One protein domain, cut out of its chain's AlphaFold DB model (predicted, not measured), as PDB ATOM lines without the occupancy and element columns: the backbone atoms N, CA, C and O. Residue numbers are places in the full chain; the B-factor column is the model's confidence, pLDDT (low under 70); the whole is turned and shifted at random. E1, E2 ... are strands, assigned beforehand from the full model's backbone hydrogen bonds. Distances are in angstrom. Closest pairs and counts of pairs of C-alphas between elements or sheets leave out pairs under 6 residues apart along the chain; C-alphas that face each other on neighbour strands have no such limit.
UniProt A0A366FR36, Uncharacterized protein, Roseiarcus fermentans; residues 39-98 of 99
ATOM      1  N   ALA A  39     296.653 223.617 256.531       97.38
ATOM      2  CA  ALA A  39     297.364 223.242 255.313       97.38
ATOM      3  C   ALA A  39     296.358 222.888 254.212       97.38
ATOM      4  O   ALA A  39     295.373 222.194 254.473       97.38
ATOM      5  N   SER A  40     296.618 223.348 252.992       97.50
ATOM      6  CA  SER A  40     295.791 223.083 251.809       97.50
ATOM      7  C   SER A  40     296.497 222.223 250.763       97.50
ATOM      8  O   SER A  40     295.825 221.564 249.975       97.50
ATOM      9  N   GLY A  41     297.832 222.152 250.775       97.44
ATOM     10  CA  GLY A  41     298.580 221.281 249.869       97.44
ATOM     11  C   GLY A  41     300.015 221.035 250.310       97.44
ATOM     12  O   GLY A  41     300.582 221.813 251.077       97.44
ATOM     13  N   PHE A  42     300.593 219.949 249.803       97.94
ATOM     14  CA  PHE A  42     301.990 219.578 249.999       97.94
ATOM     15  C   PHE A  42     302.553 218.905 248.742       97.94
ATOM     16  O   PHE A  42     301.781 218.496 247.875       97.94
ATOM     17  N   ASN A  43     303.877 218.806 248.641       97.81
ATOM     18  CA  ASN A  43     304.566 218.164 247.520       97.81
ATOM     19  C   ASN A  43     305.766 217.318 247.983       97.81
ATOM     20  O   ASN A  43     306.139 217.350 249.159       97.81
ATOM     21  N   ASP A  44     306.408 216.618 247.044       97.88
ATOM     22  CA  ASP A  44     307.576 215.757 247.301       97.88
ATOM     23  C   ASP A  44     308.857 216.534 247.691       97.88
ATOM     24  O   ASP A  44     309.888 215.937 247.998       97.88
ATOM     25  N   LEU A  45     308.812 217.873 247.704       97.06
ATOM     26  CA  LEU A  45     309.902 218.751 248.152       97.06
ATOM     27  C   LEU A  45     309.749 219.188 249.620       97.06
ATOM     28  O   LEU A  45     310.378 220.170 250.036       97.06
ATOM     29  N   ASP A  46     308.884 218.507 250.380       96.12
ATOM     30  CA  ASP A  46     308.504 218.845 251.757       96.12
ATOM     31  C   ASP A  46     307.984 220.288 251.904       96.12
ATOM     32  O   ASP A  46     308.101 220.917 252.965       96.12
ATOM     33  N   GLN A  47     307.425 220.851 250.829       98.31
ATOM     34  CA  GLN A  47     306.742 222.137 250.886       98.31
ATOM     35  C   GLN A  47     305.305 221.909 251.312       98.31
ATOM     36  O   GLN A  47     304.635 221.014 250.809       98.31
ATOM     37  N   ILE A  48     304.821 222.752 252.217       98.44
ATOM     38  CA  ILE A  48     303.423 222.768 252.636       98.44
ATOM     39  C   ILE A  48     302.912 224.186 252.451       98.44
ATOM     40  O   ILE A  48     303.526 225.134 252.942       98.44
ATOM     41  N   VAL A  49     301.786 224.333 251.769       98.56
ATOM     42  CA  VAL A  49     301.084 225.610 251.651       98.56
ATOM     43  C   VAL A  49     299.773 225.572 252.408       98.56
ATOM     44  O   VAL A  49     299.184 224.510 252.626       98.56
ATOM     45  N   GLY A  50     299.310 226.745 252.808       98.12
ATOM     46  CA  GLY A  50     298.040 226.887 253.489       98.12
ATOM     47  C   GLY A  50     297.666 228.337 253.709       98.12
ATOM     48  O   GLY A  50     298.302 229.248 253.177       98.12
ATOM     49  N   THR A  51     296.645 228.524 254.533       98.12
ATOM     50  CA  THR A  51     296.106 229.838 254.877       98.12
ATOM     51  C   THR A  51     295.966 229.943 256.394       98.12
ATOM     52  O   THR A  51     295.628 228.962 257.066       98.12
ATOM     53  N   TYR A  52     296.246 231.117 256.950       97.75
ATOM     54  CA  TYR A  52     295.967 231.454 258.345       97.75
ATOM     55  C   TYR A  52     295.291 232.821 258.423       97.75
ATOM     56  O   TYR A  52     295.561 233.684 257.592       97.75
ATOM     57  N   ASP A  53     294.441 233.022 259.425       97.50
ATOM     58  CA  ASP A  53     293.833 234.324 259.694       97.50
ATOM     59  C   ASP A  53     294.647 235.067 260.758       97.50
ATOM     60  O   ASP A  53     295.075 234.479 261.759       97.50
ATOM     61  N   ASP A  54     294.891 236.357 260.538       95.44
ATOM     62  CA  ASP A  54     295.512 237.223 261.536       95.44
ATOM     63  C   ASP A  54     294.507 237.673 262.618       95.44
ATOM     64  O   ASP A  54     293.323 237.328 262.614       95.44
ATOM     65  N   ALA A  55     294.976 238.482 263.570       96.44
ATOM     66  CA  ALA A  55     294.131 239.003 264.646       96.44
ATOM     67  C   ALA A  55     292.999 239.936 264.162       96.44
ATOM     68  O   ALA A  55     292.059 240.184 264.916       96.44
ATOM     69  N   ASN A  56     293.083 240.454 262.935       95.69
ATOM     70  CA  ASN A  56     292.083 241.320 262.318       95.69
ATOM     71  C   ASN A  56     291.093 240.535 261.440       95.69
ATOM     72  O   ASN A  56     290.190 241.140 260.861       95.69
ATOM     73  N   GLY A  57     291.242 239.209 261.337       94.62
ATOM     74  CA  GLY A  57     290.436 238.360 260.459       94.62
ATOM     75  C   GLY A  57     290.845 238.444 258.986       94.62
ATOM     76  O   GLY A  57     290.043 238.106 258.116       94.62
ATOM     77  N   VAL A  58     292.058 238.917 258.691       95.94
ATOM     78  CA  VAL A  58     292.628 238.919 257.342       95.94
ATOM     79  C   VAL A  58     293.296 237.575 257.082       95.94
ATOM     80  O   VAL A  58     294.202 237.177 257.813       95.94
ATOM     81  N   SER A  59     292.869 236.886 256.022       97.31
ATOM     82  CA  SER A  59     293.516 235.639 255.611       97.31
ATOM     83  C   SER A  59     294.807 235.907 254.840       97.31
ATOM     84  O   SER A  59     294.811 236.658 253.860       97.31
ATOM     85  N   HIS A  60     295.870 235.236 255.264       97.81
ATOM     86  CA  HIS A  60     297.195 235.253 254.663       97.81
ATOM     87  C   HIS A  60     297.577 233.863 254.171       97.81
ATOM     88  O   HIS A  60     297.356 232.859 254.859       97.81
ATOM     89  N   GLY A  61     298.228 233.802 253.013       98.12
ATOM     90  CA  GLY A  61     298.864 232.572 252.559       98.12
ATOM     91  C   GLY A  61     300.137 232.288 253.356       98.12
ATOM     92  O   GLY A  61     300.818 233.207 253.812       98.12
ATOM     93  N   TYR A  62     300.511 231.021 253.503       98.44
ATOM     94  CA  TYR A  62     301.833 230.650 254.006       98.44
ATOM     95  C   TYR A  62     302.464 229.519 253.203       98.44
ATOM     96  O   TYR A  62     301.779 228.624 252.712       98.44
ATOM     97  N   LEU A  63     303.793 229.540 253.142       98.31
ATOM     98  CA  LEU A  63     304.635 228.438 252.692       98.31
ATOM     99  C   LEU A  63     305.495 227.984 253.873       98.31
ATOM    100  O   LEU A  63     306.252 228.773 254.438       98.31
ATOM    101  N   TYR A  64     305.389 226.717 254.247       98.44
ATOM    102  CA  TYR A  64     306.344 226.044 255.114       98.44
ATOM    103  C   TYR A  64     307.318 225.237 254.258       98.44
ATOM    104  O   TYR A  64     306.903 224.434 253.425       98.44
ATOM    105  N   TRP A  65     308.614 225.450 254.470       97.56
ATOM    106  CA  TRP A  65     309.678 224.740 253.772       97.56
ATOM    107  C   TRP A  65     310.948 224.722 254.627       97.56
ATOM    108  O   TRP A  65     311.321 225.742 255.213       97.56
ATOM    109  N   HIS A  66     311.614 223.568 254.725       94.81
ATOM    110  CA  HIS A  66     312.851 223.394 255.507       94.81
ATOM    111  C   HIS A  66     312.768 223.909 256.960       94.81
ATOM    112  O   HIS A  66     313.675 224.583 257.452       94.81
ATOM    113  N   GLY A  67     311.667 223.631 257.667       93.81
ATOM    114  CA  GLY A  67     311.515 224.053 259.067       93.81
ATOM    115  C   GLY A  67     311.124 225.519 259.260       93.81
ATOM    116  O   GLY A  67     310.998 225.966 260.399       93.81
ATOM    117  N   ARG A  68     310.932 226.278 258.177       96.19
ATOM    118  CA  ARG A  68     310.592 227.701 258.217       96.19
ATOM    119  C   ARG A  68     309.249 227.947 257.558       96.19
ATOM    120  O   ARG A  68     308.992 227.452 256.470       96.19
ATOM    121  N   THR A  69     308.441 228.791 258.187       97.44
ATOM    122  CA  THR A  69     307.229 229.341 257.584       97.44
ATOM    123  C   THR A  69     307.488 230.761 257.100       97.44
ATOM    124  O   THR A  69     308.101 231.559 257.811       97.44
ATOM    125  N   VAL A  70     307.012 231.077 255.901       97.06
ATOM    126  CA  VAL A  70     306.969 232.430 255.343       97.06
ATOM    127  C   VAL A  70     305.534 232.763 254.951       97.06
ATOM    128  O   VAL A  70     304.820 231.898 254.445       97.06
ATOM    129  N   ALA A  71     305.112 234.001 255.200       97.00
ATOM    130  CA  ALA A  71     303.857 234.506 254.662       97.00
ATOM    131  C   ALA A  71     303.999 234.688 253.145       97.00
ATOM    132  O   ALA A  71     305.044 235.129 252.659       97.00
ATOM    133  N   LEU A  72     302.958 234.321 252.408       97.25
ATOM    134  CA  LEU A  72     302.884 234.424 250.961       97.25
ATOM    135  C   LEU A  72     301.557 235.081 250.595       97.25
ATOM    136  O   LEU A  72     300.543 234.407 250.421       97.25
ATOM    137  N   ASP A  73     301.601 236.401 250.468       96.75
ATOM    138  CA  ASP A  73     300.458 237.210 250.073       96.75
ATOM    139  C   ASP A  73     300.590 237.670 248.624       96.75
ATOM    140  O   ASP A  73     301.677 238.021 248.153       96.75
ATOM    141  N   ALA A  74     299.467 237.685 247.909       95.19
ATOM    142  CA  ALA A  74     299.428 238.271 246.580       95.19
ATOM    143  C   ALA A  74     299.649 239.799 246.670       95.19
ATOM    144  O   ALA A  74     299.146 240.450 247.592       95.19
ATOM    145  N   PRO A  75     300.378 240.412 245.718       93.62
ATOM    146  CA  PRO A  75     300.581 241.856 245.712       93.62
ATOM    147  C   PRO A  75     299.251 242.619 245.717       93.62
ATOM    148  O   PRO A  75     298.363 242.337 244.916       93.62
ATOM    149  N   HIS A  76     299.139 243.607 246.609       92.50
ATOM    150  CA  HIS A  76     297.951 244.459 246.794       92.50
ATOM    151  C   HIS A  76     296.678 243.709 247.231       92.50
ATOM    152  O   HIS A  76     295.580 244.268 247.170       92.50
ATOM    153  N   ALA A  77     296.803 242.457 247.675       95.19
ATOM    154  CA  ALA A  77     295.677 241.702 248.190       95.19
ATOM    155  C   ALA A  77     295.242 242.212 249.570       95.19
ATOM    156  O   ALA A  77     296.059 242.495 250.442       95.19
ATOM    157  N   MET A  78     293.929 242.281 249.760       96.19
ATOM    158  CA  MET A  78     293.287 242.404 251.067       96.19
ATOM    159  C   MET A  78     293.198 241.060 251.784       96.19
ATOM    160  O   MET A  78     293.045 241.036 252.996       96.19
ATOM    161  N   SER A  79     293.236 239.955 251.043       96.62
ATOM    162  CA  SER A  79     293.224 238.599 251.580       96.62
ATOM    163  C   SER A  79     293.797 237.644 250.539       96.62
ATOM    164  O   SER A  79     293.497 237.784 249.348       96.62
ATOM    165  N   THR A  80     294.608 236.687 250.984       97.50
ATOM    166  CA  THR A  80     295.209 235.645 250.146       97.50
ATOM    167  C   THR A  80     294.845 234.274 250.696       97.50
ATOM    168  O   THR A  80     294.976 234.022 251.892       97.50
ATOM    169  N   SER A  81     294.427 233.366 249.816       97.25
ATOM    170  CA  SER A  81     294.186 231.966 250.154       97.25
ATOM    171  C   SER A  81     294.922 231.053 249.185       97.25
ATOM    172  O   SER A  81     294.740 231.145 247.970       97.25
ATOM    173  N   LEU A  82     295.761 230.160 249.711       98.12
ATOM    174  CA  LEU A  82     296.510 229.204 248.898       98.12
ATOM    175  C   LEU A  82     295.737 227.891 248.809       98.12
ATOM    176  O   LEU A  82     295.294 227.353 249.822       98.12
ATOM    177  N   ALA A  83     295.590 227.362 247.599       97.69
ATOM    178  CA  ALA A  83     294.822 226.151 247.318       97.69
ATOM    179  C   ALA A  83     295.698 224.905 247.144       97.69
ATOM    180  O   ALA A  83     295.213 223.795 247.335       97.69
ATOM    181  N   GLY A  84     296.970 225.064 246.777       98.00
ATOM    182  CA  GLY A  84     297.868 223.925 246.631       98.00
ATOM    183  C   GLY A  84     299.230 224.279 246.056       98.00
ATOM    184  O   GLY A  84     299.476 225.409 245.628       98.00
ATOM    185  N   VAL A  85     300.105 223.278 246.055       98.62
ATOM    186  CA  VAL A  85     301.459 223.321 245.505       98.62
ATOM    187  C   VAL A  85     301.719 222.019 244.742       98.62
ATOM    188  O   VAL A  85     301.212 220.976 245.145       98.62
ATOM    189  N   ASN A  86     302.464 222.067 243.636       97.88
ATOM    190  CA  ASN A  86     302.902 220.868 242.905       97.88
ATOM    191  C   ASN A  86     304.397 220.575 243.119       97.88
ATOM    192  O   ASN A  86     305.114 221.404 243.676       97.88
ATOM    193  N   ASP A  87     304.898 219.435 242.633       98.38
ATOM    194  CA  ASP A  87     306.309 219.024 242.799       98.38
ATOM    195  C   ASP A  87     307.320 219.924 242.070       98.38
ATOM    196  O   ASP A  87     308.520 219.853 242.323       98.38
ATOM    197  N   LEU A  88     306.852 220.819 241.194       98.00
ATOM    198  CA  LEU A  88     307.676 221.872 240.593       98.00
ATOM    199  C   LEU A  88     307.758 223.131 241.476       98.00
ATOM    200  O   LEU A  88     308.349 224.131 241.067       98.00
ATOM    201  N   GLY A  89     307.146 223.114 242.663       97.06
ATOM    202  CA  GLY A  89     307.072 224.247 243.587       97.06
ATOM    203  C   GLY A  89     306.125 225.359 243.136       97.06
ATOM    204  O   GLY A  89     306.194 226.475 243.647       97.06
ATOM    205  N   GLN A  90     305.249 225.094 242.164       98.19
ATOM    206  CA  GLN A  90     304.266 226.071 241.704       98.19
ATOM    207  C   GLN A  90     303.082 226.082 242.659       98.19
ATOM    208  O   GLN A  90     302.493 225.038 242.932       98.19
ATOM    209  N   ILE A  91     302.731 227.273 243.136       98.12
ATOM    210  CA  ILE A  91     301.669 227.487 244.117       98.12
ATOM    211  C   ILE A  91     300.487 228.154 243.418       98.12
ATOM    212  O   ILE A  91     300.661 229.101 242.649       98.12
ATOM    213  N   VAL A  92     299.283 227.665 243.699       98.00
ATOM    214  CA  VAL A  92     298.024 228.220 243.188       98.00
ATOM    215  C   VAL A  92     297.116 228.629 244.339       98.00
ATOM    216  O   VAL A  92     297.209 228.094 245.443       98.00
ATOM    217  N   GLY A  93     296.222 229.579 244.082       97.19
ATOM    218  CA  GLY A  93     295.327 230.132 245.089       97.19
ATOM    219  C   GLY A  93     294.424 231.223 244.530       97.19
ATOM    220  O   GLY A  93     294.366 231.446 243.320       97.19
ATOM    221  N   THR A  94     293.727 231.908 245.427       97.44
ATOM    222  CA  THR A  94     292.891 233.070 245.131       97.44
ATOM    223  C   THR A  94     293.277 234.234 246.031       97.44
ATOM    224  O   THR A  94     293.877 234.063 247.092       97.44
ATOM    225  N   TYR A  95     292.937 235.440 245.596       96.81
ATOM    226  CA  TYR A  95     293.115 236.640 246.394       96.81
ATOM    227  C   TYR A  95     291.992 237.629 246.106       96.81
ATOM    228  O   TYR A  95     291.382 237.608 245.035       96.81
ATOM    229  N   VAL A  96     291.718 238.488 247.081       96.31
ATOM    230  CA  VAL A  96     290.744 239.577 246.972       96.31
ATOM    231  C   VAL A  96     291.499 240.895 247.040       96.31
ATOM    232  O   VAL A  96     292.441 241.026 247.815       96.31
ATOM    233  N   THR A  97     291.101 241.870 246.228       93.88
ATOM    234  CA  THR A  97     291.661 243.232 246.226       93.88
ATOM    235  C   THR A  97     290.566 244.244 246.541       93.88
ATOM    236  O   THR A  97     289.382 243.900 246.533       93.88
ATOM    237  N   ALA A  98     290.960 245.486 246.827       85.88
ATOM    238  CA  ALA A  98     290.014 246.595 246.849       85.88
ATOM    239  C   ALA A  98     289.369 246.766 245.461       85.88
ATOM    240  O   ALA A  98     290.050 246.584 244.450       85.88
TER     241      ALA A  98
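What this domain is: This is residues 39 to 98 of the 99 residues of an uncharacterized protein of Roseiarcus fermentans (UniProt A0A366FR36). A twisted sheet of four short strands, E1 to E4, makes the larger part, and the hairpin of E5 and E6 packs on it through E5, with E6 farther out. The printed part has 60 residues with six named strands, E1 to E6 in chain order, and no named helix: the class is all strand. The larger sheet has the order E1, E2, E3, E4 and the smaller one E5, E6, both antiparallel. The whole is compact, with a radius of gyration of the C-alphas of 11.3 A, yet elongated, spanning 35 by 19 by 16 A.

Where its parts are: In the larger sheet E3, residues 59 to 65, is 19.6 A long and E2, residues 48 to 53, is 16.6 A. E1 spans residues 39 to 42, from C-alpha 39 at (297.364, 223.242, 255.313), over 7.9 A; E4 spans residues 68 to 71 over 10.2 A. E5, residues 79 to 85, is 18.4 A long, and E6, residues 91 to 96, is 16.5 A, ending with C-alpha 96 at (290.744, 239.577, 246.972).

How they stand to each other: E1 to E4 form a meander, each strand the antiparallel neighbour of the one before, with a twist of 59 degrees from edge to edge. N 50 and O 62 of E2 and E3 are 3.1 A apart, N 40 and O 49 of E1 and E2 2.8 A, and N 63 and O 70 of E3 and E4 2.9 A. The closest C-alphas of E1 and E5 are those of Gly 41 and Gly 84, 4.2 A; of E3 and E5, His 60 and Thr 80, 4.9 A. In the hairpin E5 and E6, N 94 and O 81 are 2.8 A apart. E4 and E6 are apart.

The domain as a whole: The C-alphas of Asp 44 and Ala 98, the two farthest apart, are 35.5 A from each other. The printed part has no cut and no long link. The mean pLDDT of the printed part is 96.8, and no printed residue is under 70.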